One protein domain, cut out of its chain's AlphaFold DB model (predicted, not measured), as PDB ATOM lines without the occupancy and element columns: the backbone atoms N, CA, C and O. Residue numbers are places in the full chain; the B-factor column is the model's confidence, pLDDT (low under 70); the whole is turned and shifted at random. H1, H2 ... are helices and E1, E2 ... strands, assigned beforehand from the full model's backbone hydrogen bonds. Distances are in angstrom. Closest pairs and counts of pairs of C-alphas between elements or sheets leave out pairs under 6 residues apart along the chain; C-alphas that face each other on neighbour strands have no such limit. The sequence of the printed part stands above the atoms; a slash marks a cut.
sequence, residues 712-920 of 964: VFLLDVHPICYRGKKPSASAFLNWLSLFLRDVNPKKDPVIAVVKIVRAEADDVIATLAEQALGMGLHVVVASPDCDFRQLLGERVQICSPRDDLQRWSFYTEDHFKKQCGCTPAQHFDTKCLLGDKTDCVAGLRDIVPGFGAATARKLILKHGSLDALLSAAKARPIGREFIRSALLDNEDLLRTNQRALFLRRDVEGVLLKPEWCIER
ATOM      1  N   VAL A 712      56.694 -10.806   3.532       62.69
ATOM      2  CA  VAL A 712      56.364 -11.265   4.889       62.69
ATOM      3  C   VAL A 712      55.360 -12.409   4.797       62.69
ATOM      4  O   VAL A 712      54.368 -12.313   4.075       62.69
ATOM      5  N   PHE A 713      55.605 -13.495   5.521       61.69
ATOM      6  CA  PHE A 713      54.657 -14.590   5.696       61.69
ATOM      7  C   PHE A 713      54.031 -14.472   7.080       61.69
ATOM      8  O   PHE A 713      54.756 -14.276   8.050       61.69
ATOM      9  N   LEU A 714      52.710 -14.611   7.162       68.50
ATOM     10  CA  LEU A 714      51.939 -14.634   8.401       68.50
ATOM     11  C   LEU A 714      51.267 -16.005   8.497       68.50
ATOM     12  O   LEU A 714      50.289 -16.261   7.798       68.50
ATOM     13  N   LEU A 715      51.839 -16.912   9.290       63.06
ATOM     14  CA  LEU A 715      51.287 -18.253   9.497       63.06
ATOM     15  C   LEU A 715      50.281 -18.258  10.654       63.06
ATOM     16  O   LEU A 715      50.627 -17.875  11.769       63.06
ATOM     17  N   ASP A 716      49.082 -18.757  10.372       60.25
ATOM     18  CA  ASP A 716      48.092 -19.231  11.337       60.25
ATOM     19  C   ASP A 716      48.284 -20.746  11.550       60.25
ATOM     20  O   ASP A 716      48.475 -21.514  10.599       60.25
ATOM     21  N   VAL A 717      48.274 -21.183  12.812       55.75
ATOM     22  CA  VAL A 717      48.548 -22.568  13.205       55.75
ATOM     23  C   VAL A 717      47.380 -23.128  14.010       55.75
ATOM     24  O   VAL A 717      47.289 -22.929  15.221       55.75
ATOM     25  N   HIS A 718      46.548 -23.929  13.346       53.81
ATOM     26  CA  HIS A 718      45.526 -24.772  13.968       53.81
ATOM     27  C   HIS A 718      46.039 -26.217  14.181       53.81
ATOM     28  O   HIS A 718      45.882 -27.065  13.296       53.81
ATOM     29  N   PRO A 719      46.629 -26.565  15.345       50.41
ATOM     30  CA  PRO A 719      46.985 -27.947  15.645       50.41
ATOM     31  C   PRO A 719      45.713 -28.739  15.994       50.41
ATOM     32  O   PRO A 719      45.157 -28.611  17.083       50.41
ATOM     33  N   ILE A 720      45.223 -29.573  15.071       48.62
ATOM     34  CA  ILE A 720      44.039 -30.414  15.314       48.62
ATOM     35  C   ILE A 720      44.432 -31.599  16.210       48.62
ATOM     36  O   ILE A 720      44.797 -32.677  15.742       48.62
ATOM     37  N   CYS A 721      44.391 -31.394  17.525       56.38
ATOM     38  CA  CYS A 721      44.844 -32.385  18.495       56.38
ATOM     39  C   CYS A 721      43.730 -33.352  18.916       56.38
ATOM     40  O   CYS A 721      42.705 -32.965  19.484       56.38
ATOM     41  N   TYR A 722      43.980 -34.642  18.699       53.09
ATOM     42  CA  TYR A 722      43.084 -35.731  19.071       53.09
ATOM     43  C   TYR A 722      43.559 -36.447  20.342       53.09
ATOM     44  O   TYR A 722      44.754 -36.539  20.620       53.09
ATOM     45  N   ARG A 723      42.615 -37.038  21.082       58.03
ATOM     46  CA  ARG A 723      42.877 -38.087  22.075       58.03
ATOM     47  C   ARG A 723      42.259 -39.384  21.553       58.03
ATOM     48  O   ARG A 723      41.049 -39.592  21.639       58.03
ATOM     49  N   GLY A 724      43.083 -40.226  20.932       70.25
ATOM     50  CA  GLY A 724      42.598 -41.339  20.111       70.25
ATOM     51  C   GLY A 724      41.913 -40.818  18.843       70.25
ATOM     52  O   GLY A 724      42.513 -40.062  18.093       70.25
ATOM     53  N   LYS A 725      40.648 -41.192  18.609       49.50
ATOM     54  CA  LYS A 725      39.874 -40.778  17.416       49.50
ATOM     55  C   LYS A 725      38.981 -39.540  17.612       49.50
ATOM     56  O   LYS A 725      38.268 -39.169  16.686       49.50
ATOM     57  N   LYS A 726      38.974 -38.912  18.795       57.59
ATOM     58  CA  LYS A 726      38.153 -37.717  19.084       57.59
ATOM     59  C   LYS A 726      39.034 -36.472  19.261       57.59
ATOM     60  O   LYS A 726      40.058 -36.598  19.937       57.59
ATOM     61  N   PRO A 727      38.662 -35.296  18.715       59.88
ATOM     62  CA  PRO A 727      39.292 -34.026  19.075       59.88
ATOM     63  C   PRO A 727      39.271 -33.831  20.594       59.88
ATOM     64  O   PRO A 727      38.339 -34.285  21.264       59.88
ATOM     65  N   SER A 728      40.302 -33.209  21.163       71.81
ATOM     66  CA  SER A 728      40.428 -33.113  22.618       71.81
ATOM     67  C   SER A 728      41.111 -31.824  23.055       71.81
ATOM     68  O   SER A 728      42.297 -31.630  22.801       71.81
ATOM     69  N   ALA A 729      40.382 -30.984  23.795       69.12
ATOM     70  CA  ALA A 729      40.906 -29.739  24.355       69.12
ATOM     71  C   ALA A 729      42.134 -29.959  25.259       69.12
ATOM     72  O   ALA A 729      43.068 -29.167  25.222       69.12
ATOM     73  N   SER A 730      42.206 -31.066  26.010       67.75
ATOM     74  CA  SER A 730      43.395 -31.385  26.819       67.75
ATOM     75  C   SER A 730      44.589 -31.848  25.976       67.75
ATOM     76  O   SER A 730      45.722 -31.498  26.301       67.75
ATOM     77  N   ALA A 731      44.368 -32.557  24.863       67.56
ATOM     78  CA  ALA A 731      45.440 -32.840  23.904       67.56
ATOM     79  C   ALA A 731      45.913 -31.556  23.195       67.56
ATOM     80  O   ALA A 731      47.114 -31.371  23.020       67.56
ATOM     81  N   PHE A 732      44.982 -30.659  22.852       70.88
ATOM     82  CA  PHE A 732      45.255 -29.348  22.261       70.88
ATOM     83  C   PHE A 732      46.085 -28.465  23.193       70.88
ATOM     84  O   PHE A 732      47.159 -28.027  22.804       70.88
ATOM     85  N   LEU A 733      45.660 -28.277  24.445       65.44
ATOM     86  CA  LEU A 733      46.393 -27.491  25.444       65.44
ATOM     87  C   LEU A 733      47.773 -28.089  25.762       65.44
ATOM     88  O   LEU A 733      48.731 -27.346  25.978       65.44
ATOM     89  N   ASN A 734      47.917 -29.418  25.732       68.62
ATOM     90  CA  ASN A 734      49.222 -30.068  25.854       68.62
ATOM     91  C   ASN A 734      50.117 -29.799  24.629       68.62
ATOM     92  O   ASN A 734      51.277 -29.441  24.789       68.62
ATOM     93  N   TRP A 735      49.604 -29.921  23.402       67.38
ATOM     94  CA  TRP A 735      50.400 -29.657  22.195       67.38
ATOM     95  C   TRP A 735      50.749 -28.169  22.046       67.38
ATOM     96  O   TRP A 735      51.878 -27.828  21.711       67.38
ATOM     97  N   LEU A 736      49.809 -27.283  22.384       66.50
ATOM     98  CA  LEU A 736      49.989 -25.834  22.435       66.50
ATOM     99  C   LEU A 736      51.021 -25.427  23.495       66.50
ATOM    100  O   LEU A 736      51.879 -24.598  23.212       66.50
ATOM    101  N   SER A 737      50.995 -26.022  24.694       67.06
ATOM    102  CA  SER A 737      52.017 -25.742  25.715       67.06
ATOM    103  C   SER A 737      53.385 -26.332  25.364       67.06
ATOM    104  O   SER A 737      54.392 -25.699  25.666       67.06
ATOM    105  N   LEU A 738      53.459 -27.474  24.667       65.12
ATOM    106  CA  LEU A 738      54.716 -27.972  24.093       65.12
ATOM    107  C   LEU A 738      55.261 -27.011  23.024       65.12
ATOM    108  O   LEU A 738      56.422 -26.617  23.104       65.12
ATOM    109  N   PHE A 739      54.423 -26.568  22.081       65.69
ATOM    110  CA  PHE A 739      54.798 -25.599  21.047       65.69
ATOM    111  C   PHE A 739      55.288 -24.278  21.663       65.69
ATOM    112  O   PHE A 739      56.424 -23.875  21.430       65.69
ATOM    113  N   LEU A 740      54.496 -23.655  22.539       64.31
ATOM    114  CA  LEU A 740      54.848 -22.390  23.196       64.31
ATOM    115  C   LEU A 740      55.997 -22.508  24.215       64.31
ATOM    116  O   LEU A 740      56.555 -21.488  24.609       64.31
ATOM    117  N   ARG A 741      56.381 -23.716  24.655       63.91
ATOM    118  CA  ARG A 741      57.559 -23.929  25.518       63.91
ATOM    119  C   ARG A 741      58.830 -24.179  24.713       63.91
ATOM    120  O   ARG A 741      59.881 -23.649  25.068       63.91
ATOM    121  N   ASP A 742      58.747 -25.008  23.676       57.69
ATOM    122  CA  ASP A 742      59.920 -25.544  22.980       57.69
ATOM    123  C   ASP A 742      60.211 -24.868  21.630       57.69
ATOM    124  O   ASP A 742      61.361 -24.903  21.202       57.69
ATOM    125  N   VAL A 743      59.230 -24.176  21.034       55.56
ATOM    126  CA  VAL A 743      59.377 -23.241  19.889       55.56
ATOM    127  C   VAL A 743      59.382 -21.771  20.369       55.56
ATOM    128  O   VAL A 743      59.344 -20.829  19.588       55.56
ATOM    129  N   ASN A 744      59.446 -21.549  21.687       52.62
ATOM    130  CA  ASN A 744      59.623 -20.225  22.295       52.62
ATOM    131  C   ASN A 744      60.993 -19.630  21.871       52.62
ATOM    132  O   ASN A 744      61.963 -20.392  21.757       52.62
ATOM    133  N   PRO A 745      61.167 -18.295  21.746       51.22
ATOM    134  CA  PRO A 745      62.357 -17.690  21.128       51.22
ATOM    135  C   PRO A 745      63.647 -17.804  21.967       51.22
ATOM    136  O   PRO A 745      64.682 -17.254  21.608       51.22
ATOM    137  N   LYS A 746      63.614 -18.550  23.081       47.75
ATOM    138  CA  LYS A 746      64.802 -18.991  23.834       47.75
ATOM    139  C   LYS A 746      65.485 -20.233  23.233       47.75
ATOM    140  O   LYS A 746      66.499 -20.662  23.777       47.75
ATOM    141  N   LYS A 747      64.930 -20.848  22.178       43.25
ATOM    142  CA  LYS A 747      65.491 -22.049  21.520       43.25
ATOM    143  C   LYS A 747      65.552 -21.973  19.994       43.25
ATOM    144  O   LYS A 747      66.512 -22.488  19.431       43.25
ATOM    145  N   ASP A 748      64.574 -21.344  19.346       45.59
ATOM    146  CA  ASP A 748      64.580 -21.119  17.897       45.59
ATOM    147  C   ASP A 748      64.370 -19.617  17.615       45.59
ATOM    148  O   ASP A 748      63.289 -19.093  17.900       45.59
ATOM    149  N   PRO A 749      65.391 -18.884  17.127       48.88
ATOM    150  CA  PRO A 749      65.318 -17.434  16.948       48.88
ATOM    151  C   PRO A 749      64.552 -17.006  15.683       48.88
ATOM    152  O   PRO A 749      64.434 -15.811  15.429       48.88
ATOM    153  N   VAL A 750      64.065 -17.949  14.866       55.44
ATOM    154  CA  VAL A 750      63.495 -17.662  13.536       55.44
ATOM    155  C   VAL A 750      61.995 -17.328  13.586       55.44
ATOM    156  O   VAL A 750      61.451 -16.802  12.617       55.44
ATOM    157  N   ILE A 751      61.300 -17.612  14.695       63.78
ATOM    158  CA  ILE A 751      59.835 -17.496  14.794       63.78
ATOM    159  C   ILE A 751      59.415 -16.426  15.814       63.78
ATOM    160  O   ILE A 751      59.493 -16.617  17.027       63.78
ATOM    161  N   ALA A 752      58.890 -15.306  15.309       69.50
ATOM    162  CA  ALA A 752      58.245 -14.275  16.122       69.50
ATOM    163  C   ALA A 752      56.748 -14.583  16.323       69.50
ATOM    164  O   ALA A 752      55.946 -14.435  15.400       69.50
ATOM    165  N   VAL A 753      56.374 -14.985  17.543       76.19
ATOM    166  CA  VAL A 753      54.976 -15.217  17.950       76.19
ATOM    167  C   VAL A 753      54.395 -13.940  18.558       76.19
ATOM    168  O   VAL A 753      54.933 -13.419  19.535       76.19
ATOM    169  N   VAL A 754      53.265 -13.464  18.029       78.44
ATOM    170  CA  VAL A 754      52.496 -12.347  18.607       78.44
ATOM    171  C   VAL A 754      51.195 -12.869  19.208       78.44
ATOM    172  O   VAL A 754      50.530 -13.730  18.635       78.44
ATOM    173  N   LYS A 755      50.833 -12.329  20.375       82.12
ATOM    174  CA  LYS A 755      49.570 -12.575  21.072       82.12
ATOM    175  C   LYS A 755      49.068 -11.254  21.646       82.12
ATOM    176  O   LYS A 755      49.738 -10.673  22.495       82.12
ATOM    177  N   ILE A 756      47.881 -10.828  21.228       82.69
ATOM    178  CA  ILE A 756      47.170  -9.673  21.790       82.69
ATOM    179  C   ILE A 756      45.990 -10.174  22.628       82.69
ATOM    180  O   ILE A 756      45.414 -11.230  22.359       82.69
ATOM    181  N   VAL A 757      45.656  -9.448  23.692       81.50
ATOM    182  CA  VAL A 757      44.526  -9.765  24.572       81.50
ATOM    183  C   VAL A 757      43.243  -9.188  23.962       81.50
ATOM    184  O   VAL A 757      43.216  -8.018  23.606       81.50
ATOM    185  N   ARG A 758      42.177 -10.001  23.864       82.56
ATOM    186  CA  ARG A 758      40.853  -9.635  23.295       82.56
ATOM    187  C   ARG A 758      40.838  -9.283  21.788       82.56
ATOM    188  O   ARG A 758      39.931  -8.589  21.337       82.56
ATOM    189  N   ALA A 759      41.776  -9.816  21.002       84.31
ATOM    190  CA  ALA A 759      41.728  -9.803  19.532       84.31
ATOM    191  C   ALA A 759      41.686 -11.238  18.969       84.31
ATOM    192  O   ALA A 759      42.306 -12.134  19.551       84.31
ATOM    193  N   GLU A 760      40.976 -11.466  17.855       88.06
ATOM    194  CA  GLU A 760      41.062 -12.737  17.114       88.06
ATOM    195  C   GLU A 760      42.365 -12.807  16.292       88.06
ATOM    196  O   GLU A 760      43.043 -11.801  16.066       88.06
ATOM    197  N   ALA A 761      42.726 -14.011  15.839       89.12
ATOM    198  CA  ALA A 761      43.907 -14.234  14.999       89.12
ATOM    199  C   ALA A 761      43.840 -13.421  13.706       89.12
ATOM    200  O   ALA A 761      44.822 -12.818  13.270       89.12
ATOM    201  N   ASP A 762      42.641 -13.409  13.137       92.19
ATOM    202  CA  ASP A 762      42.381 -12.980  11.778       92.19
ATOM    203  C   ASP A 762      42.480 -11.448  11.675       92.19
ATOM    204  O   ASP A 762      43.081 -10.934  10.732       92.19
ATOM    205  N   ASP A 763      42.042 -10.735  12.723       94.06
ATOM    206  CA  ASP A 763      42.256  -9.296  12.931       94.06
ATOM    207  C   ASP A 763      43.747  -8.934  13.093       94.06
ATOM    208  O   ASP A 763      44.236  -7.968  12.504       94.06
ATOM    209  N   VAL A 764      44.505  -9.692  13.899       92.88
ATOM    210  CA  VAL A 764      45.941  -9.423  14.124       92.88
ATOM    211  C   VAL A 764      46.729  -9.632  12.829       92.88
ATOM    212  O   VAL A 764      47.559  -8.800  12.462       92.88
ATOM    213  N   ILE A 765      46.434 -10.708  12.095       93.75
ATOM    214  CA  ILE A 765      47.049 -11.015  10.800       93.75
ATOM    215  C   ILE A 765      46.652  -9.977   9.739       93.75
ATOM    216  O   ILE A 765      47.517  -9.526   8.989       93.75
ATOM    217  N   ALA A 766      45.391  -9.540   9.692       96.00
ATOM    218  CA  ALA A 766      44.939  -8.490   8.778       96.00
ATOM    219  C   ALA A 766      45.581  -7.123   9.082       96.00
ATOM    220  O   ALA A 766      46.014  -6.432   8.159       96.00
ATOM    221  N   THR A 767      45.737  -6.771  10.362       96.06
ATOM    222  CA  THR A 767      46.453  -5.564  10.813       96.06
ATOM    223  C   THR A 767      47.925  -5.587  10.389       96.06
ATOM    224  O   THR A 767      48.427  -4.625   9.809       96.06
ATOM    225  N   LEU A 768      48.622  -6.707  10.598       94.62
ATOM    226  CA  LEU A 768      50.021  -6.864  10.181       94.62
ATOM    227  C   LEU A 768      50.184  -6.900   8.658       94.62
ATOM    228  O   LEU A 768      51.191  -6.414   8.143       94.62
ATOM    229  N   ALA A 769      49.206  -7.448   7.932       95.06
ATOM    230  CA  ALA A 769      49.190  -7.423   6.476       95.06
ATOM    231  C   ALA A 769      49.076  -5.984   5.947       95.06
ATOM    232  O   ALA A 769      49.863  -5.599   5.086       95.06
ATOM    233  N   GLU A 770      48.165  -5.173   6.491       95.88
ATOM    234  CA  GLU A 770      48.009  -3.761   6.113       95.88
ATOM    235  C   GLU A 770      49.285  -2.951   6.420       95.88
ATOM    236  O   GLU A 770      49.784  -2.219   5.564       95.88
ATOM    237  N   GLN A 771      49.899  -3.162   7.591       94.69
ATOM    238  CA  GLN A 771      51.177  -2.532   7.954       94.69
ATOM    239  C   GLN A 771      52.326  -2.947   7.012       94.69
ATOM    240  O   GLN A 771      53.078  -2.092   6.539       94.69
ATOM    241  N   ALA A 772      52.436  -4.234   6.660       91.94
ATOM    242  CA  ALA A 772      53.430  -4.727   5.701       91.94
ATOM    243  C   ALA A 772      53.228  -4.140   4.290       91.94
ATOM    244  O   ALA A 772      54.202  -3.777   3.625       91.94
ATOM    245  N   LEU A 773      51.975  -4.007   3.840       93.44
ATOM    246  CA  LEU A 773      51.627  -3.363   2.571       93.44
ATOM    247  C   LEU A 773      51.987  -1.871   2.575       93.44
ATOM    248  O   LEU A 773      52.531  -1.381   1.583       93.44
ATOM    249  N   GLY A 774      51.765  -1.171   3.693       92.75
ATOM    250  CA  GLY A 774      52.195   0.216   3.902       92.75
ATOM    251  C   GLY A 774      53.717   0.394   3.834       92.75
ATOM    252  O   GLY A 774      54.202   1.368   3.263       92.75
ATOM    253  N   MET A 775      54.483  -0.596   4.305       89.69
ATOM    254  CA  MET A 775      55.943  -0.685   4.120       89.69
ATOM    255  C   MET A 775      56.362  -1.091   2.688       89.69
ATOM    256  O   MET A 775      57.548  -1.257   2.404       89.69
ATOM    257  N   GLY A 776      55.408  -1.266   1.767       88.31
ATOM    258  CA  GLY A 776      55.640  -1.642   0.371       88.31
ATOM    259  C   GLY A 776      55.931  -3.130   0.142       88.31
ATOM    260  O   GLY A 776      56.187  -3.521  -1.002       88.31
ATOM    261  N   LEU A 777      55.875  -3.955   1.188       86.81
ATOM    262  CA  LEU A 777      56.172  -5.386   1.144       86.81
ATOM    263  C   LEU A 777      55.038  -6.159   0.446       86.81
ATOM    264  O   LEU A 777      53.926  -5.665   0.259       86.81
ATOM    265  N   HIS A 778      55.319  -7.400   0.053       88.69
ATOM    266  CA  HIS A 778      54.285  -8.378  -0.286       88.69
ATOM    267  C   HIS A 778      53.955  -9.240   0.936       88.69
ATOM    268  O   HIS A 778      54.809  -9.463   1.795       88.69
ATOM    269  N   VAL A 779      52.732  -9.766   0.994       91.56
ATOM    270  CA  VAL A 779      52.242 -10.567   2.122       91.56
ATOM    271  C   VAL A 779      51.812 -11.948   1.643       91.56
ATOM    272  O   VAL A 779      51.159 -12.087   0.605       91.56
ATOM    273  N   VAL A 780      52.156 -12.979   2.411       91.62
ATOM    274  CA  VAL A 780      51.603 -14.327   2.268       91.62
ATOM    275  C   VAL A 780      50.947 -14.739   3.579       91.62
ATOM    276  O   VAL A 780      51.642 -15.042   4.545       91.62
ATOM    277  N   VAL A 781      49.618 -14.798   3.617       93.06
ATOM    278  CA  VAL A 781      48.902 -15.368   4.765       93.06
ATOM    279  C   VAL A 781      48.831 -16.879   4.585       93.06
ATOM    280  O   VAL A 781      48.264 -17.358   3.606       93.06
ATOM    281  N   ALA A 782      49.426 -17.647   5.490       89.38
ATOM    282  CA  ALA A 782      49.364 -19.101   5.465       89.38
ATOM    283  C   ALA A 782      48.302 -19.581   6.462       89.38
ATOM    284  O   ALA A 782      48.533 -19.557   7.664       89.38
ATOM    285  N   SER A 783      47.134 -19.987   5.958       88.19
ATOM    286  CA  SER A 783      45.999 -20.461   6.761       88.19
ATOM    287  C   SER A 783      45.077 -21.359   5.919       88.19
ATOM    288  O   SER A 783      44.974 -21.161   4.701       88.19
ATOM    289  N   PRO A 784      44.390 -22.347   6.524       85.38
ATOM    290  CA  PRO A 784      43.244 -23.012   5.910       85.38
ATOM    291  C   PRO A 784      41.964 -22.160   5.894       85.38
ATOM    292  O   PRO A 784      41.049 -22.502   5.140       85.38
ATOM    293  N   ASP A 785      41.864 -21.101   6.706       88.06
ATOM    294  CA  ASP A 785      40.623 -20.340   6.832       88.06
ATOM    295  C   ASP A 785      40.286 -19.588   5.530       88.06
ATOM    296  O   ASP A 785      41.140 -19.103   4.779       88.06
ATOM    297  N   CYS A 786      38.993 -19.551   5.223       88.25
ATOM    298  CA  CYS A 786      38.462 -18.924   4.026       88.25
ATOM    299  C   CYS A 786      38.332 -17.405   4.169       88.25
ATOM    300  O   CYS A 786      38.279 -16.726   3.143       88.25
ATOM    301  N   ASP A 787      38.312 -16.863   5.384       91.44
ATOM    302  CA  ASP A 787      38.026 -15.446   5.611       91.44
ATOM    303  C   ASP A 787      39.197 -14.527   5.268       91.44
ATOM    304  O   ASP A 787      38.984 -13.425   4.763       91.44
ATOM    305  N   PHE A 788      40.434 -15.026   5.329       94.69
ATOM    306  CA  PHE A 788      41.601 -14.321   4.789       94.69
ATOM    307  C   PHE A 788      41.486 -13.980   3.296       94.69
ATOM    308  O   PHE A 788      42.211 -13.111   2.811       94.69
ATOM    309  N   ARG A 789      40.542 -14.586   2.553       94.06
ATOM    310  CA  ARG A 789      40.219 -14.188   1.169       94.06
ATOM    311  C   ARG A 789      39.810 -12.721   1.060       94.06
ATOM    312  O   ARG A 789      40.033 -12.148   0.001       94.06
ATOM    313  N   GLN A 790      39.303 -12.110   2.135       95.44
ATOM    314  CA  GLN A 790      39.039 -10.667   2.236       95.44
ATOM    315  C   GLN A 790      40.289  -9.796   2.009       95.44
ATOM    316  O   GLN A 790      40.163  -8.644   1.594       95.44
ATOM    317  N   LEU A 791      41.487 -10.334   2.262       96.12
ATOM    318  CA  LEU A 791      42.762  -9.622   2.140       96.12
ATOM    319  C   LEU A 791      43.411  -9.761   0.750       96.12
ATOM    320  O   LEU A 791      44.441  -9.142   0.504       96.12
ATOM    321  N   LEU A 792      42.857 -10.576  -0.159       95.88
ATOM    322  CA  LEU A 792      43.462 -10.827  -1.473       95.88
ATOM    323  C   LEU A 792      43.535  -9.557  -2.337       95.88
ATOM    324  O   LEU A 792      42.556  -8.833  -2.496       95.88
ATOM    325  N   GLY A 793      44.687  -9.358  -2.976       93.62
ATOM    326  CA  GLY A 793      44.956  -8.259  -3.905       93.62
ATOM    327  C   GLY A 793      46.301  -8.455  -4.608       93.62
ATOM    328  O   GLY A 793      46.923  -9.507  -4.468       93.62
ATOM    329  N   GLU A 794      46.789  -7.444  -5.334       91.62
ATOM    330  CA  GLU A 794      48.028  -7.531  -6.136       91.62
ATOM    331  C   GLU A 794      49.247  -8.033  -5.333       91.62
ATOM    332  O   GLU A 794      50.065  -8.808  -5.836       91.62
ATOM    333  N   ARG A 795      49.366  -7.604  -4.069       91.94
ATOM    334  CA  ARG A 795      50.520  -7.909  -3.207       91.94
ATOM    335  C   ARG A 795      50.261  -8.951  -2.120       91.94
ATOM    336  O   ARG A 795      51.216  -9.339  -1.448       91.94
ATOM    337  N   VAL A 796      49.025  -9.433  -1.977       94.94
ATOM    338  CA  VAL A 796      48.633 -10.403  -0.940       94.94
ATOM    339  C   VAL A 796      48.276 -11.742  -1.574       94.94
ATOM    340  O   VAL A 796      47.413 -11.827  -2.448       94.94
ATOM    341  N   GLN A 797      48.927 -12.802  -1.108       94.06
ATOM    342  CA  GLN A 797      48.633 -14.182  -1.489       94.06
ATOM    343  C   GLN A 797      48.201 -14.971  -0.251       94.06
ATOM    344  O   GLN A 797      48.658 -14.693   0.855       94.06
ATOM    345  N   ILE A 798      47.364 -15.990  -0.432       93.75
ATOM    346  CA  ILE A 798      47.060 -16.965   0.621       93.75
ATOM    347  C   ILE A 798      47.787 -18.261   0.290       93.75
ATOM    348  O   ILE A 798      47.756 -18.707  -0.853       93.75
ATOM    349  N   CYS A 799      48.432 -18.880   1.268       90.62
ATOM    350  CA  CYS A 799      48.912 -20.249   1.172       90.62
ATOM    351  C   CYS A 799      47.964 -21.130   1.988       90.62
ATOM    352  O   CYS A 799      47.967 -21.047   3.212       90.62
ATOM    353  N   SER A 800      47.144 -21.952   1.332       86.25
ATOM    354  CA  SER A 800      46.227 -22.879   2.013       86.25
ATOM    355  C   SER A 800      46.613 -24.327   1.716       86.25
ATOM    356  O   SER A 800      47.169 -24.595   0.642       86.25
ATOM    357  N   PRO A 801      46.276 -25.299   2.584       81.88
ATOM    358  CA  PRO A 801      46.189 -26.685   2.153       81.88
ATOM    359  C   PRO A 801      45.186 -26.818   0.996       81.88
ATOM    360  O   PRO A 801      44.243 -26.028   0.850       81.88
ATOM    361  N   ARG A 802      45.430 -27.809   0.143       76.88
ATOM    362  CA  ARG A 802      44.581 -28.220  -0.975       76.88
ATOM    363  C   ARG A 802      44.454 -29.733  -0.943       76.88
ATOM    364  O   ARG A 802      45.371 -30.438  -1.367       76.88
ATOM    365  N   ASP A 803      43.339 -30.219  -0.405       74.81
ATOM    366  CA  ASP A 803      43.066 -31.649  -0.214       74.81
ATOM    367  C   ASP A 803      43.063 -32.414  -1.546       74.81
ATOM    368  O   ASP A 803      43.538 -33.547  -1.620       74.81
ATOM    369  N   ASP A 804      42.615 -31.758  -2.617       75.62
ATOM    370  CA  ASP A 804      42.639 -32.231  -4.001       75.62
ATOM    371  C   ASP A 804      44.060 -32.445  -4.552       75.62
ATOM    372  O   ASP A 804      44.264 -33.264  -5.449       75.62
ATOM    373  N   LEU A 805      45.053 -31.746  -3.994       73.88
ATOM    374  CA  LEU A 805      46.459 -31.808  -4.405       73.88
ATOM    375  C   LEU A 805      47.385 -32.411  -3.331       73.88
ATOM    376  O   LEU A 805      48.589 -32.510  -3.572       73.88
ATOM    377  N   GLN A 806      46.846 -32.765  -2.156       74.38
ATOM    378  CA  GLN A 806      47.568 -33.237  -0.960       74.38
ATOM    379  C   GLN A 806      48.805 -32.381  -0.604       74.38
ATOM    380  O   GLN A 806      49.846 -32.890  -0.188       74.38
ATOM    381  N   ARG A 807      48.711 -31.057  -0.796       75.69
ATOM    382  CA  ARG A 807      49.816 -30.104  -0.583       75.69
ATOM    383  C   ARG A 807      49.306 -28.715  -0.210       75.69
ATOM    384  O   ARG A 807      48.150 -28.388  -0.462       75.69
ATOM    385  N   TRP A 808      50.196 -27.869   0.295       78.56
ATOM    386  CA  TRP A 808      49.949 -26.429   0.379       78.56
ATOM    387  C   TRP A 808      50.095 -25.775  -1.002       78.56
ATOM    388  O   TRP A 808      50.961 -26.164  -1.790       78.56
ATOM    389  N   SER A 809      49.247 -24.794  -1.308       83.25
ATOM    390  CA  SER A 809      49.251 -24.077  -2.585       83.25
ATOM    391  C   SER A 809      48.997 -22.588  -2.390       83.25
ATOM    392  O   SER A 809      48.131 -22.188  -1.615       83.25
ATOM    393  N   PHE A 810      49.704 -21.773  -3.173       89.25
ATOM    394  CA  PHE A 810      49.441 -20.342  -3.264       89.25
ATOM    395  C   PHE A 810      48.130 -20.075  -4.017       89.25
ATOM    396  O   PHE A 810      47.804 -20.725  -5.015       89.25
ATOM    397  N   TYR A 811      47.391 -19.085  -3.536       90.19
ATOM    398  CA  TYR A 811      46.094 -18.646  -4.016       90.19
ATOM    399  C   TYR A 811      46.107 -17.117  -4.088       90.19
ATOM    400  O   TYR A 811      46.585 -16.443  -3.177       90.19
ATOM    401  N   THR A 812      45.658 -16.576  -5.215       93.75
ATOM    402  CA  THR A 812      45.803 -15.160  -5.580       93.75
ATOM    403  C   THR A 812      44.443 -14.537  -5.853       93.75
ATOM    404  O   THR A 812      43.452 -15.249  -6.030       93.75
ATOM    405  N   GLU A 813      44.388 -13.208  -5.949       94.06
ATOM    406  CA  GLU A 813      43.162 -12.518  -6.354       94.06
ATOM    407  C   GLU A 813      42.676 -12.971  -7.749       94.06
ATOM    408  O   GLU A 813      41.474 -13.080  -7.972       94.06
ATOM    409  N   ASP A 814      43.584 -13.324  -8.668       92.69
ATOM    410  CA  ASP A 814      43.223 -13.873  -9.981       92.69
ATOM    411  C   ASP A 814      42.644 -15.287  -9.881       92.69
ATOM    412  O   ASP A 814      41.643 -15.584 -10.535       92.69
ATOM    413  N   HIS A 815      43.220 -16.161  -9.046       92.06
ATOM    414  CA  HIS A 815      42.655 -17.496  -8.795       92.06
ATOM    415  C   HIS A 815      41.262 -17.367  -8.161       92.06
ATOM    416  O   HIS A 815      40.341 -18.090  -8.537       92.06
ATOM    417  N   PHE A 816      41.088 -16.392  -7.266       93.56
ATOM    418  CA  PHE A 816      39.807 -16.065  -6.655       93.56
ATOM    419  C   PHE A 816      38.783 -15.539  -7.672       93.56
ATOM    420  O   PHE A 816      37.670 -16.055  -7.735       93.56
ATOM    421  N   LYS A 817      39.152 -14.578  -8.530       92.94
ATOM    422  CA  LYS A 817      38.289 -14.067  -9.611       92.94
ATOM    423  C   LYS A 817      37.879 -15.181 -10.577       92.94
ATOM    424  O   LYS A 817      36.698 -15.287 -10.900       92.94
ATOM    425  N   LYS A 818      38.821 -16.046 -10.979       92.38
ATOM    426  CA  LYS A 818      38.577 -17.242 -11.810       92.38
ATOM    427  C   LYS A 818      37.598 -18.224 -11.140       92.38
ATOM    428  O   LYS A 818      36.690 -18.710 -11.805       92.38
ATOM    429  N   GLN A 819      37.757 -18.501  -9.841       90.00
ATOM    430  CA  GLN A 819      36.960 -19.497  -9.106       90.00
ATOM    431  C   GLN A 819      35.573 -18.979  -8.668       90.00
ATOM    432  O   GLN A 819      34.582 -19.701  -8.763       90.00
ATOM    433  N   CYS A 820      35.489 -17.745  -8.168       88.50
ATOM    434  CA  CYS A 820      34.283 -17.183  -7.550       88.50
ATOM    435  C   CYS A 820      33.518 -16.208  -8.461       88.50
ATOM    436  O   CYS A 820      32.337 -15.938  -8.215       88.50
ATOM    437  N   GLY A 821      34.145 -15.693  -9.526       91.62
ATOM    438  CA  GLY A 821      33.529 -14.780 -10.495       91.62
ATOM    439  C   GLY A 821      33.035 -13.462  -9.890       91.62
ATOM    440  O   GLY A 821      32.016 -12.941 -10.339       91.62
ATOM    441  N   CYS A 822      33.696 -12.985  -8.836       93.38
ATOM    442  CA  CYS A 822      33.464 -11.716  -8.146       93.38
ATOM    443  C   CYS A 822      34.786 -11.232  -7.518       93.38
ATOM    444  O   CYS A 822      35.765 -11.983  -7.488       93.38
ATOM    445  N   THR A 823      34.833 -10.004  -7.001       95.00
ATOM    446  CA  THR A 823      35.979  -9.522  -6.201       95.00
ATOM    447  C   THR A 823      35.932 -10.056  -4.759       95.00
ATOM    448  O   THR A 823      34.870 -10.512  -4.316       95.00
ATOM    449  N   PRO A 824      37.040  -9.984  -3.994       95.62
ATOM    450  CA  PRO A 824      37.040 -10.267  -2.555       95.62
ATOM    451  C   PRO A 824      35.986  -9.478  -1.767       95.62
ATOM    452  O   PRO A 824      35.214 -10.074  -1.021       95.62
ATOM    453  N   ALA A 825      35.876  -8.166  -2.001       94.81
ATOM    454  CA  ALA A 825      34.878  -7.312  -1.348       94.81
ATOM    455  C   ALA A 825      33.431  -7.735  -1.681       94.81
ATOM    456  O   ALA A 825      32.594  -7.850  -0.793       94.81
ATOM    457  N   GLN A 826      33.147  -8.076  -2.944       96.06
ATOM    458  CA  GLN A 826      31.837  -8.613  -3.336       96.06
ATOM    459  C   GLN A 826      31.536  -9.975  -2.693       96.06
ATOM    460  O   GLN A 826      30.372 -10.312  -2.466       96.06
ATOM    461  N   HIS A 827      32.559 -10.785  -2.419       95.69
ATOM    462  CA  HIS A 827      32.390 -12.056  -1.722       95.69
ATOM    463  C   HIS A 827      32.099 -11.852  -0.239       95.69
ATOM    464  O   HIS A 827      31.185 -12.493   0.271       95.69
ATOM    465  N   PHE A 828      32.807 -10.925   0.407       96.31
ATOM    466  CA  PHE A 828      32.538 -10.477   1.770       96.31
ATOM    467  C   PHE A 828      31.101  -9.956   1.924       96.31
ATOM    468  O   PHE A 828      30.341 -10.509   2.710       96.31
ATOM    469  N   ASP A 829      30.659  -9.019   1.082       97.19
ATOM    470  CA  ASP A 829      29.278  -8.512   1.128       97.19
ATOM    471  C   ASP A 829      28.237  -9.616   0.837       97.19
ATOM    472  O   ASP A 829      27.142  -9.637   1.405       97.19
ATOM    473  N   THR A 830      28.585 -10.593  -0.011       96.81
ATOM    474  CA  THR A 830      27.762 -11.797  -0.220       96.81
ATOM    475  C   THR A 830      27.746 -12.694   1.029       96.81
ATOM    476  O   THR A 830      26.705 -13.282   1.321       96.81
ATOM    477  N   LYS A 831      28.853 -12.787   1.784       95.94
ATOM    478  CA  LYS A 831      28.931 -13.471   3.086       95.94
ATOM    479  C   LYS A 831      28.035 -12.756   4.104       95.94
ATOM    480  O   LYS A 831      27.238 -13.429   4.743       95.94
ATOM    481  N   CYS A 832      28.037 -11.423   4.171       97.25
ATOM    482  CA  CYS A 832      27.167 -10.646   5.068       97.25
ATOM    483  C   CYS A 832      25.665 -10.894   4.827       97.25
ATOM    484  O   CYS A 832      24.923 -11.094   5.787       97.25
ATOM    485  N   LEU A 833      25.221 -10.966   3.562       97.38
ATOM    486  CA  LEU A 833      23.832 -11.321   3.213       97.38
ATOM    487  C   LEU A 833      23.445 -12.757   3.607       97.38
ATOM    488  O   LEU A 833      22.267 -13.048   3.816       97.38
ATOM    489  N   LEU A 834      24.409 -13.678   3.632       96.62
ATOM    490  CA  LEU A 834      24.164 -15.101   3.866       96.62
ATOM    491  C   LEU A 834      24.420 -15.529   5.309       96.62
ATOM    492  O   LEU A 834      23.833 -16.523   5.722       96.62
ATOM    493  N   GLY A 835      25.257 -14.808   6.051       94.94
ATOM    494  CA  GLY A 835      25.830 -15.243   7.321       94.94
ATOM    495  C   GLY A 835      26.818 -16.407   7.158       94.94
ATOM    496  O   GLY A 835      26.932 -17.022   6.087       94.94
ATOM    497  N   ASP A 836      27.460 -16.813   8.248       92.88
ATOM    498  CA  ASP A 836      28.308 -18.006   8.307       92.88
ATOM    499  C   ASP A 836      27.905 -18.937   9.449       92.88
ATOM    500  O   ASP A 836      27.810 -18.542  10.606       92.88
ATOM    501  N   LYS A 837      27.697 -20.211   9.112       88.75
ATOM    502  CA  LYS A 837      27.328 -21.255  10.076       88.75
ATOM    503  C   LYS A 837      28.513 -21.695  10.940       88.75
ATOM    504  O   LYS A 837      28.302 -22.293  11.987       88.75
ATOM    505  N   THR A 838      29.735 -21.404  10.505       86.06
ATOM    506  CA  THR A 838      30.993 -21.672  11.209       86.06
ATOM    507  C   THR A 838      31.235 -20.614  12.283       86.06
ATOM    508  O   THR A 838      31.608 -20.942  13.409       86.06
ATOM    509  N   ASP A 839      30.997 -19.339  11.957       86.69
ATOM    510  CA  ASP A 839      31.093 -18.188  12.873       86.69
ATOM    511  C   ASP A 839      29.813 -17.977  13.710       86.69
ATOM    512  O   ASP A 839      29.728 -17.026  14.477       86.69
ATOM    513  N   CYS A 840      28.810 -18.854  13.566       90.31
ATOM    514  CA  CYS A 840      27.468 -18.734  14.161       90.31
ATOM    515  C   CYS A 840      26.708 -17.439  13.793       90.31
ATOM    516  O   CYS A 840      25.700 -17.108  14.415       90.31
ATOM    517  N   VAL A 841      27.140 -16.739  12.743       93.44
ATOM    518  CA  VAL A 841      26.513 -15.517  12.228       93.44
ATOM    519  C   VAL A 841      25.321 -15.891  11.344       93.44
ATOM    520  O   VAL A 841      25.487 -16.431  10.247       93.44
ATOM    521  N   ALA A 842      24.106 -15.600  11.807       94.44
ATOM    522  CA  ALA A 842      22.886 -15.785  11.023       94.44
ATOM    523  C   ALA A 842      22.825 -14.815   9.829       94.44
ATOM    524  O   ALA A 842      23.378 -13.719   9.864       94.44
ATOM    525  N   GLY A 843      22.125 -15.190   8.758       96.06
ATOM    526  CA  GLY A 843      21.871 -14.291   7.630       96.06
ATOM    527  C   GLY A 843      20.530 -14.562   6.961       96.06
ATOM    528  O   GLY A 843      19.776 -15.438   7.380       96.06
ATOM    529  N   LEU A 844      20.229 -13.841   5.880       96.38
ATOM    530  CA  LEU A 844      18.893 -13.850   5.270       96.38
ATOM    531  C   LEU A 844      18.452 -15.238   4.784       96.38
ATOM    532  O   LEU A 844      17.263 -15.520   4.766       96.38
ATOM    533  N   ARG A 845      19.388 -16.134   4.433       94.50
ATOM    534  CA  ARG A 845      19.076 -17.532   4.061       94.50
ATOM    535  C   ARG A 845      18.475 -18.355   5.212       94.50
ATOM    536  O   ARG A 845      17.889 -19.402   4.962       94.50
ATOM    537  N   ASP A 846      18.731 -17.935   6.450       92.94
ATOM    538  CA  ASP A 846      18.385 -18.647   7.681       92.94
ATOM    539  C   ASP A 846      17.098 -18.079   8.319       92.94
ATOM    540  O   ASP A 846      16.468 -18.763   9.118       92.94
ATOM    541  N   ILE A 847      16.685 -16.869   7.910       93.06
ATOM    542  CA  ILE A 847      15.481 -16.157   8.382       93.06
ATOM    543  C   ILE A 847      14.387 -16.099   7.301       93.06
ATOM    544  O   ILE A 847      13.205 -16.232   7.609       93.06
ATOM    545  N   VAL A 848      14.753 -15.915   6.026       94.06
ATOM    546  CA  VAL A 848      13.817 -15.635   4.923       94.06
ATOM    547  C   VAL A 848      13.741 -16.823   3.953       94.06
ATOM    548  O   VAL A 848      14.666 -17.037   3.159       94.06
ATOM    549  N   PRO A 849      12.629 -17.587   3.940       90.88
ATOM    550  CA  PRO A 849      12.446 -18.713   3.029       90.88
ATOM    551  C   PRO A 849      12.638 -18.327   1.557       90.88
ATOM    552  O   PRO A 849      12.063 -17.364   1.053       90.88
ATOM    553  N   GLY A 850      13.463 -19.095   0.841       88.38
ATOM    554  CA  GLY A 850      13.774 -18.848  -0.571       88.38
ATOM    555  C   GLY A 850      14.826 -17.760  -0.833       88.38
ATOM    556  O   GLY A 850      15.265 -17.614  -1.978       88.38
ATOM    557  N   PHE A 851      15.301 -17.038   0.190       95.31
ATOM    558  CA  PHE A 851      16.549 -16.284   0.080       95.31
ATOM    559  C   PHE A 851      17.743 -17.251   0.163       95.31
ATOM    560  O   PHE A 851      17.715 -18.246   0.883       95.31
ATOM    561  N   GLY A 852      18.809 -17.011  -0.604       93.62
ATOM    562  CA  GLY A 852      19.933 -17.950  -0.660       93.62
ATOM    563  C   GLY A 852      21.087 -17.499  -1.548       93.62
ATOM    564  O   GLY A 852      21.034 -16.442  -2.176       93.62
ATOM    565  N   ALA A 853      22.141 -18.319  -1.612       94.25
ATOM    566  CA  ALA A 853      23.440 -17.945  -2.186       94.25
ATOM    567  C   ALA A 853      23.372 -17.434  -3.636       94.25
ATOM    568  O   ALA A 853      24.022 -16.446  -3.980       94.25
ATOM    569  N   ALA A 854      22.537 -18.052  -4.477       94.44
ATOM    570  CA  ALA A 854      22.334 -17.612  -5.857       94.44
ATOM    571  C   ALA A 854      21.640 -16.238  -5.956       94.44
ATOM    572  O   ALA A 854      21.898 -15.501  -6.908       94.44
ATOM    573  N   THR A 855      20.788 -15.885  -4.992       95.38
ATOM    574  CA  THR A 855      20.121 -14.576  -4.904       95.38
ATOM    575  C   THR A 855      21.096 -13.525  -4.377       95.38
ATOM    576  O   THR A 855      21.325 -12.531  -5.060       95.38
ATOM    577  N   ALA A 856      21.754 -13.788  -3.242       96.44
ATOM    578  CA  ALA A 856      22.747 -12.892  -2.644       96.44
ATOM    579  C   ALA A 856      23.861 -12.509  -3.637       96.44
ATOM    580  O   ALA A 856      24.071 -11.327  -3.910       96.44
ATOM    581  N   ARG A 857      24.493 -13.504  -4.281       95.44
ATOM    582  CA  ARG A 857      25.556 -13.271  -5.274       95.44
ATOM    583  C   ARG A 857      25.062 -12.465  -6.482       95.44
ATOM    584  O   ARG A 857      25.798 -11.624  -6.983       95.44
ATOM    585  N   LYS A 858      23.824 -12.681  -6.954       95.75
ATOM    586  CA  LYS A 858      23.230 -11.889  -8.054       95.75
ATOM    587  C   LYS A 858      22.964 -10.438  -7.653       95.75
ATOM    588  O   LYS A 858      23.120  -9.555  -8.492       95.75
ATOM    589  N   LEU A 859      22.559 -10.191  -6.407       96.94
ATOM    590  CA  LEU A 859      22.323  -8.842  -5.894       96.94
ATOM    591  C   LEU A 859      23.641  -8.069  -5.773       96.94
ATOM    592  O   LEU A 859      23.762  -7.007  -6.380       96.94
ATOM    593  N   ILE A 860      24.649  -8.627  -5.097       97.44
ATOM    594  CA  ILE A 860      25.946  -7.955  -4.911       97.44
ATOM    595  C   ILE A 860      26.692  -7.765  -6.241       97.44
ATOM    596  O   ILE A 860      27.177  -6.668  -6.505       97.44
ATOM    597  N   LEU A 861      26.698  -8.753  -7.148       95.88
ATOM    598  CA  LEU A 861      27.285  -8.573  -8.489       95.88
ATOM    599  C   LEU A 861      26.613  -7.460  -9.308       95.88
ATOM    600  O   LEU A 861      27.270  -6.837 -10.138       95.88
ATOM    601  N   LYS A 862      25.314  -7.213  -9.100       95.94
ATOM    602  CA  LYS A 862      24.555  -6.170  -9.805       95.94
ATOM    603  C   LYS A 862      24.687  -4.790  -9.148       95.94
ATOM    604  O   LYS A 862      24.612  -3.787  -9.851       95.94
ATOM    605  N   HIS A 863      24.820  -4.734  -7.824       96.62
ATOM    606  CA  HIS A 863      24.811  -3.488  -7.049       96.62
ATOM    607  C   HIS A 863      26.207  -3.020  -6.609       96.62
ATOM    608  O   HIS A 863      26.349  -1.879  -6.189       96.62
ATOM    609  N   GLY A 864      27.243  -3.847  -6.750       95.56
ATOM    610  CA  GLY A 864      28.625  -3.512  -6.404       95.56
ATOM    611  C   GLY A 864      28.967  -3.858  -4.957       95.56
ATOM    612  O   GLY A 864      29.902  -4.626  -4.745       95.56
ATOM    613  N   SER A 865      28.191  -3.341  -3.998       97.25
ATOM    614  CA  SER A 865      28.371  -3.577  -2.558       97.25
ATOM    615  C   SER A 865      27.052  -3.730  -1.792       97.25
ATOM    616  O   SER A 865      25.972  -3.451  -2.327       97.25
ATOM    617  N   LEU A 866      27.136  -4.142  -0.522       97.25
ATOM    618  CA  LEU A 866      26.013  -4.202   0.420       97.25
ATOM    619  C   LEU A 866      25.385  -2.815   0.634       97.25
ATOM    620  O   LEU A 866      24.168  -2.665   0.543       97.25
ATOM    621  N   ASP A 867      26.203  -1.780   0.817       97.12
ATOM    622  CA  ASP A 867      25.749  -0.392   0.961       97.12
ATOM    623  C   ASP A 867      24.985   0.124  -0.263       97.12
ATOM    624  O   ASP A 867      23.918   0.732  -0.134       97.12
ATOM    625  N   ALA A 868      25.491  -0.159  -1.465       97.69
ATOM    626  CA  ALA A 868      24.835   0.215  -2.713       97.69
ATOM    627  C   ALA A 868      23.571  -0.625  -2.990       97.69
ATOM    628  O   ALA A 868      22.650  -0.158  -3.671       97.69
ATOM    629  N   LEU A 869      23.488  -1.845  -2.449       97.94
ATOM    630  CA  LEU A 869      22.284  -2.675  -2.474       97.94
ATOM    631  C   LEU A 869      21.195  -2.109  -1.548       97.94
ATOM    632  O   LEU A 869      20.084  -1.870  -2.017       97.94
ATOM    633  N   LEU A 870      21.519  -1.844  -0.279       97.56
ATOM    634  CA  LEU A 870      20.597  -1.297   0.726       97.56
ATOM    635  C   LEU A 870      20.085   0.096   0.333       97.56
ATOM    636  O   LEU A 870      18.876   0.337   0.299       97.56
ATOM    637  N   SER A 871      20.991   0.990  -0.074       97.69
ATOM    638  CA  SER A 871      20.636   2.338  -0.546       97.69
ATOM    639  C   SER A 871      19.699   2.288  -1.757       97.69
ATOM    640  O   SER A 871      18.725   3.038  -1.839       97.69
ATOM    641  N   ALA A 872      19.943   1.360  -2.688       97.12
ATOM    642  CA  ALA A 872      19.072   1.174  -3.841       97.12
ATOM    643  C   ALA A 872      17.738   0.487  -3.488       97.12
ATOM    644  O   ALA A 872      16.759   0.756  -4.178       97.12
ATOM    645  N   ALA A 873      17.673  -0.360  -2.452       96.81
ATOM    646  CA  ALA A 873      16.433  -0.994  -1.984       96.81
ATOM    647  C   ALA A 873      15.480   0.033  -1.359       96.81
ATOM    648  O   ALA A 873      14.274   0.006  -1.623       96.81
ATOM    649  N   LYS A 874      16.033   0.992  -0.604       96.81
ATOM    650  CA  LYS A 874      15.307   2.171  -0.114       96.81
ATOM    651  C   LYS A 874      14.784   3.001  -1.289       96.81
ATOM    652  O   LYS A 874      13.579   3.197  -1.417       96.81
ATOM    653  N   ALA A 875      15.672   3.396  -2.206       96.44
ATOM    654  CA  ALA A 875      15.338   4.301  -3.308       96.44
ATOM    655  C   ALA A 875      14.383   3.729  -4.379       96.44
ATOM    656  O   ALA A 875      13.698   4.501  -5.047       96.44
ATOM    657  N   ARG A 876      14.348   2.405  -4.608       93.69
ATOM    658  CA  ARG A 876      13.522   1.782  -5.664       93.69
ATOM    659  C   ARG A 876      13.235   0.290  -5.420       93.69
ATOM    660  O   ARG A 876      13.958  -0.353  -4.661       93.69
ATOM    661  N   PRO A 877      12.251  -0.310  -6.118       92.31
ATOM    662  CA  PRO A 877      12.062  -1.758  -6.123       92.31
ATOM    663  C   PRO A 877      13.307  -2.524  -6.601       92.31
ATOM    664  O   PRO A 877      13.922  -2.178  -7.617       92.31
ATOM    665  N   ILE A 878      13.659  -3.600  -5.890       92.81
ATOM    666  CA  ILE A 878      14.747  -4.525  -6.242       92.81
ATOM    667  C   ILE A 878      14.223  -5.960  -6.246       92.81
ATOM    668  O   ILE A 878      13.761  -6.471  -5.233       92.81
ATOM    669  N   GLY A 879      14.380  -6.649  -7.379       90.06
ATOM    670  CA  GLY A 879      14.038  -8.066  -7.499       90.06
ATOM    671  C   GLY A 879      12.527  -8.300  -7.476       90.06
ATOM    672  O   GLY A 879      11.810  -7.765  -8.316       90.06
ATOM    673  N   ARG A 880      12.069  -9.138  -6.543       92.31
ATOM    674  CA  ARG A 880      10.654  -9.314  -6.176       92.31
ATOM    675  C   ARG A 880      10.455  -8.710  -4.790       92.31
ATOM    676  O   ARG A 880      11.416  -8.705  -4.028       92.31
ATOM    677  N   GLU A 881       9.238  -8.307  -4.432       93.56
ATOM    678  CA  GLU A 881       9.021  -7.557  -3.185       93.56
ATOM    679  C   GLU A 881       9.555  -8.278  -1.939       93.56
ATOM    680  O   GLU A 881      10.283  -7.662  -1.178       93.56
ATOM    681  N   PHE A 882       9.385  -9.604  -1.816       94.00
ATOM    682  CA  PHE A 882       9.953 -10.374  -0.691       94.00
ATOM    683  C   PHE A 882      11.483 -10.233  -0.531       94.00
ATOM    684  O   PHE A 882      11.994 -10.330   0.578       94.00
ATOM    685  N   ILE A 883      12.223 -10.005  -1.625       95.56
ATOM    686  CA  ILE A 883      13.676  -9.763  -1.605       95.56
ATOM    687  C   ILE A 883      13.963  -8.346  -1.103       95.56
ATOM    688  O   ILE A 883      14.961  -8.128  -0.425       95.56
ATOM    689  N   ARG A 884      13.102  -7.386  -1.448       95.81
ATOM    690  CA  ARG A 884      13.217  -5.992  -1.026       95.81
ATOM    691  C   ARG A 884      12.881  -5.837   0.456       95.81
ATOM    692  O   ARG A 884      13.700  -5.275   1.169       95.81
ATOM    693  N   SER A 885      11.751  -6.389   0.905       95.25
ATOM    694  CA  SER A 885      11.355  -6.464   2.317       95.25
ATOM    695  C   SER A 885      12.478  -7.100   3.138       95.25
ATOM    696  O   SER A 885      13.082  -6.432   3.966       95.25
ATOM    697  N   ALA A 886      12.935  -8.303   2.764       96.69
ATOM    698  CA  ALA A 886      14.050  -8.986   3.429       96.69
ATOM    699  C   ALA A 886      15.342  -8.154   3.582       96.69
ATOM    700  O   ALA A 886      16.079  -8.366   4.538       96.69
ATOM    701  N   LEU A 887      15.641  -7.231   2.659       97.38
ATOM    702  CA  LEU A 887      16.806  -6.341   2.751       97.38
ATOM    703  C   LEU A 887      16.572  -5.112   3.643       97.38
ATOM    704  O   LEU A 887      17.535  -4.589   4.190       97.38
ATOM    705  N   LEU A 888      15.330  -4.636   3.748       96.56
ATOM    706  CA  LEU A 888      14.953  -3.461   4.540       96.56
ATOM    707  C   LEU A 888      14.642  -3.856   5.989       96.56
ATOM    708  O   LEU A 888      15.240  -3.314   6.912       96.56
ATOM    709  N   ASP A 889      13.796  -4.869   6.172       97.19
ATOM    710  CA  ASP A 889      13.319  -5.372   7.468       97.19
ATOM    711  C   ASP A 889      14.448  -5.988   8.324       97.19
ATOM    712  O   ASP A 889      14.269  -6.246   9.509       97.19
ATOM    713  N   ASN A 890      15.611  -6.259   7.717       97.31
ATOM    714  CA  ASN A 890      16.782  -6.870   8.355       97.31
ATOM    715  C   ASN A 890      18.060  -6.024   8.163       97.31
ATOM    716  O   ASN A 890      19.165  -6.565   8.247       97.31
ATOM    717  N   GLU A 891      17.961  -4.720   7.869       97.25
ATOM    718  CA  GLU A 891      19.156  -3.896   7.624       97.25
ATOM    719  C   GLU A 891      20.128  -3.921   8.814       97.25
ATOM    720  O   GLU A 891      21.324  -4.116   8.605       97.25
ATOM    721  N   ASP A 892      19.643  -3.829  10.054       96.81
ATOM    722  CA  ASP A 892      20.501  -3.834  11.247       96.81
ATOM    723  C   ASP A 892      21.223  -5.171  11.476       96.81
ATOM    724  O   ASP A 892      22.381  -5.188  11.906       96.81
ATOM    725  N   LEU A 893      20.607  -6.299  11.096       96.69
ATOM    726  CA  LEU A 893      21.286  -7.598  11.049       96.69
ATOM    727  C   LEU A 893      22.411  -7.576  10.008       96.69
ATOM    728  O   LEU A 893      23.530  -7.988  10.295       96.69
ATOM    729  N   LEU A 894      22.145  -7.061   8.807       97.62
ATOM    730  CA  LEU A 894      23.144  -6.981   7.739       97.62
ATOM    731  C   LEU A 894      24.305  -6.046   8.106       97.62
ATOM    732  O   LEU A 894      25.458  -6.369   7.826       97.62
ATOM    733  N   ARG A 895      24.018  -4.938   8.800       97.31
ATOM    734  CA  ARG A 895      25.006  -4.022   9.393       97.31
ATOM    735  C   ARG A 895      25.829  -4.695  10.486       97.31
ATOM    736  O   ARG A 895      27.038  -4.488  10.554       97.31
ATOM    737  N   THR A 896      25.197  -5.520  11.314       96.81
ATOM    738  CA  THR A 896      25.873  -6.292  12.365       96.81
ATOM    739  C   THR A 896      26.776  -7.363  11.755       96.81
ATOM    740  O   THR A 896      27.950  -7.434  12.108       96.81
ATOM    741  N   ASN A 897      26.303  -8.098  10.746       97.25
ATOM    742  CA  ASN A 897      27.099  -9.061   9.980       97.25
ATOM    743  C   ASN A 897      28.296  -8.396   9.281       97.25
ATOM    744  O   ASN A 897      29.381  -8.971   9.248       97.25
ATOM    745  N   GLN A 898      28.122  -7.181   8.748       95.69
ATOM    746  CA  GLN A 898      29.197  -6.391   8.133       95.69
ATOM    747  C   GLN A 898      30.282  -5.986   9.148       95.69
ATOM    748  O   GLN A 898      31.433  -5.827   8.762       95.69
ATOM    749  N   ARG A 899      29.956  -5.858  10.442       94.75
ATOM    750  CA  ARG A 899      30.943  -5.630  11.516       94.75
ATOM    751  C   ARG A 899      31.562  -6.933  12.027       94.75
ATOM    752  O   ARG A 899      32.760  -6.980  12.252       94.75
ATOM    753  N   ALA A 900      30.750  -7.975  12.210       92.81
ATOM    754  CA  ALA A 900      31.158  -9.236  12.835       92.81
ATOM    755  C   ALA A 900      32.004 -10.144  11.927       92.81
ATOM    756  O   ALA A 900      32.752 -10.975  12.428       92.81
ATOM    757  N   LEU A 901      31.876 -10.011  10.601       95.38
ATOM    758  CA  LEU A 901      32.617 -10.814   9.622       95.38
ATOM    759  C   LEU A 901      33.815 -10.073   9.004       95.38
ATOM    760  O   LEU A 901      34.516 -10.652   8.177       95.38
ATOM    761  N   PHE A 902      34.015  -8.788   9.312       96.12
ATOM    762  CA  PHE A 902      35.073  -7.973   8.712       96.12
ATOM    763  C   PHE A 902      36.374  -8.108   9.499       96.12
ATOM    764  O   PHE A 902      36.403  -7.819  10.693       96.12
ATOM    765  N   LEU A 903      37.461  -8.481   8.817       95.94
ATOM    766  CA  LEU A 903      38.784  -8.547   9.440       95.94
ATOM    767  C   LEU A 903      39.324  -7.133   9.701       95.94
ATOM    768  O   LEU A 903      39.654  -6.405   8.754       95.94
ATOM    769  N   ARG A 904      39.428  -6.757  10.981       94.62
ATOM    770  CA  ARG A 904      39.946  -5.454  11.429       94.62
ATOM    771  C   ARG A 904      41.427  -5.312  11.086       94.62
ATOM    772  O   ARG A 904      42.153  -6.300  11.015       94.62
ATOM    773  N   ARG A 905      41.884  -4.081  10.846       95.19
ATOM    774  CA  ARG A 905      43.237  -3.794  10.308       95.19
ATOM    775  C   ARG A 905      44.026  -2.787  11.146       95.19
ATOM    776  O   ARG A 905      45.030  -2.236  10.707       95.19
ATOM    777  N   ASP A 906      43.518  -2.551  12.341       94.69
ATOM    778  CA  ASP A 906      43.758  -1.420  13.221       94.69
ATOM    779  C   ASP A 906      43.751  -1.863  14.698       94.69
ATOM    780  O   ASP A 906      43.470  -1.074  15.596       94.69
ATOM    781  N   VAL A 907      44.060  -3.140  14.968       93.50
ATOM    782  CA  VAL A 907      44.101  -3.683  16.336       93.50
ATOM    783  C   VAL A 907      45.170  -2.973  17.170       93.50
ATOM    784  O   VAL A 907      46.369  -3.074  16.899       93.50
ATOM    785  N   GLU A 908      44.736  -2.303  18.236       91.19
ATOM    786  CA  GLU A 908      45.623  -1.619  19.176       91.19
ATOM    787  C   GLU A 908      46.690  -2.561  19.761       91.19
ATOM    788  O   GLU A 908      46.437  -3.723  20.088       91.19
ATOM    789  N   GLY A 909      47.920  -2.058  19.879       87.50
ATOM    790  CA  GLY A 909      49.073  -2.837  20.340       87.50
ATOM    791  C   GLY A 909      49.689  -3.782  19.295       87.50
ATOM    792  O   GLY A 909      50.774  -4.311  19.542       87.50
ATOM    793  N   VAL A 910      49.077  -3.967  18.118       90.50
ATOM    794  CA  VAL A 910      49.713  -4.673  16.993       90.50
ATOM    795  C   VAL A 910      50.635  -3.721  16.236       90.50
ATOM    796  O   VAL A 910      50.185  -2.794  15.564       90.50
ATOM    797  N   LEU A 911      51.938  -3.996  16.290       90.56
ATOM    798  CA  LEU A 911      52.942  -3.319  15.474       90.56
ATOM    799  C   LEU A 911      53.874  -4.348  14.829       90.56
ATOM    800  O   LEU A 911      54.560  -5.096  15.528       90.56
ATOM    801  N   LEU A 912      53.919  -4.357  13.498       87.25
ATOM    802  CA  LEU A 912      54.898  -5.086  12.702       87.25
ATOM    803  C   LEU A 912      56.284  -4.494  12.961       87.25
ATOM    804  O   LEU A 912      56.602  -3.396  12.505       87.25
ATOM    805  N   LYS A 913      57.117  -5.221  13.705       83.19
ATOM    806  CA  LYS A 913      58.455  -4.738  14.038       83.19
ATOM    807  C   LYS A 913      59.450  -5.005  12.899       83.19
ATOM    808  O   LYS A 913      59.466  -6.124  12.376       83.19
ATOM    809  N   PRO A 914      60.311  -4.038  12.518       78.81
ATOM    810  CA  PRO A 914      61.288  -4.229  11.444       78.81
ATOM    811  C   PRO A 914      62.237  -5.413  11.665       78.81
ATOM    812  O   PRO A 914      62.592  -6.086  10.703       78.81
ATOM    813  N   GLU A 915      62.600  -5.732  12.912       75.69
ATOM    814  CA  GLU A 915      63.456  -6.880  13.238       75.69
ATOM    815  C   GLU A 915      62.819  -8.251  12.941       75.69
ATOM    816  O   GLU A 915      63.534  -9.247  12.851       75.69
ATOM    817  N   TRP A 916      61.499  -8.324  12.729       75.88
ATOM    818  CA  TRP A 916      60.826  -9.542  12.251       75.88
ATOM    819  C   TRP A 916      60.933  -9.712  10.723       75.88
ATOM    820  O   TRP A 916      60.678 -10.794  10.199       75.88
ATOM    821  N   CYS A 917      61.345  -8.670   9.993       74.00
ATOM    822  CA  CYS A 917      61.493  -8.674   8.534       74.00
ATOM    823  C   CYS A 917      62.901  -9.136   8.093       74.00
ATOM    824  O   CYS A 917      63.571  -8.473   7.302       74.00
ATOM    825  N   ILE A 918      63.354 -10.280   8.617       66.69
ATOM    826  CA  ILE A 918      64.681 -10.877   8.368       66.69
ATOM    827  C   ILE A 918      64.861 -11.223   6.877       66.69
ATOM    828  O   ILE A 918      64.052 -11.963   6.325       66.69
ATOM    829  N   GLU A 919      65.929 -10.773   6.201       63.47
ATOM    830  CA  GLU A 919      66.164 -11.192   4.806       63.47
ATOM    831  C   GLU A 919      66.387 -12.713   4.707       63.47
ATOM    832  O   GLU A 919      67.209 -13.289   5.422       63.47
ATOM    833  N   ARG A 920      65.677 -13.379   3.785       59.94
ATOM    834  CA  ARG A 920      65.890 -14.806   3.505       59.94
ATOM    835  C   ARG A 920      67.274 -15.024   2.903       59.94
ATOM    836  O   ARG A 920      67.502 -14.634   1.754       59.94
TER     837      ARG A 920
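What this domain is: This is residues 712 to 920 of the 964 residues of the protein "53EXOc domain-containing protein" of Chara braunii (UniProt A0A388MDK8). Two lobes make the shape: a small four-stranded sheet with H2 along one face, and a cluster of short, crossed helices, H5 to H10, gathered round H5. H3 bridges them, touching H2 and H5, H1 lies away from both lobes, and residues 901 to 920 run back from H10 to the sheet's lobe. The printed part has 209 residues, with ten named helices and four named strands in the order E1 H1 H2 E2 H3 E3 E4 H4 H5 H6 H7 H8 H9 H10; class and sheet are both mixed. It is only just compact, close to loose, with a radius of gyration of the C-alphas of 19.9 A and spans of 63 by 45 by 37 A.

How they stand to each other: The sheet runs E1, residues 712 to 716, E2, residues 778 to 782, E3, residues 796 to 802, and E4, residues 807 to 811. E1 and E2 are parallel, with N 714 and O 780 2.9 A apart; E2 and E3 are parallel, with N 799 and O 781 2.8 A apart. E3 and E4 form an antiparallel hairpin, with N 811 and O 798 2.7 A apart; these three pairs are within hydrogen-bond range. H2, residues 761 to 774, is on one face of the sheet, giving two layers, helix over sheet; its height over the sheet is 9.0 A, and its closest C-alphas to E2 are those of Ala 769 and Val 779, 6.2 A. H1, residues 729 to 742, is not on the sheet and touches no helix. H3, residues 787 to 791, only grazes the sheet with residues 788 to 791. Two strand-helix-strand units, parallel neighbour strands with helices between, are E1, H1 H2, E2 and E2, H3, E3, both with right-handed crossovers. H5, residues 824 to 834, is the hub, touching six helices. Among them, its closest C-alphas to H3 are Pro 824 and Gln 790, 5.2 A; to H6, residues 844 to 847, Leu 834 and Leu 844, 5.6 A. H7, residues 853 to 863, touches H5 at a steep tilt of 51 degrees, opposite ways, closest at the C-alphas of Ala 856 and Thr 830, 5.7 A. H10, residues 891 to 900, touches it at a steep tilt of 54 degrees, opposite ways, closest at the C-alphas of Asn 897 and Cys 832, 5.2 A. H4, residues 813 to 820, and H8, residues 866 to 875, each only just touch H5, with 3 pairs of C-alphas within 8 A. H9, residues 881 to 888, touches H8, closest at the C-alphas of Arg 884 and Ala 873, 6.0 A. Every O i to N i+4 pair is within hydrogen-bond range in H1, H2, H4, H5, H7, H8, H9 and H10; H3 has 0 of 1, but 2 of 2 O i to N i+3 pairs, and H6 is too short for an i+4 pair.

Where its parts are: E1 begins at C-alpha 712, (56.364, -11.265, 4.889), and H10 ends at C-alpha 900, (31.158, -9.236, 12.835). From first to last C-alpha H2 measures 20.0 A, H1 19.5 A, E3 18.3 A and H5 15.2 A.

The domain as a whole: The C-alphas of Lys 747 and Pro 877 are the two farthest apart, at 63.5 A. The printed part has no cut; the links E1 to H1 and H1 to H2 are long. The mean pLDDT of the printed part is 85.2, and 41 residues are under 70, among them 712 to 723 and 733 to 752.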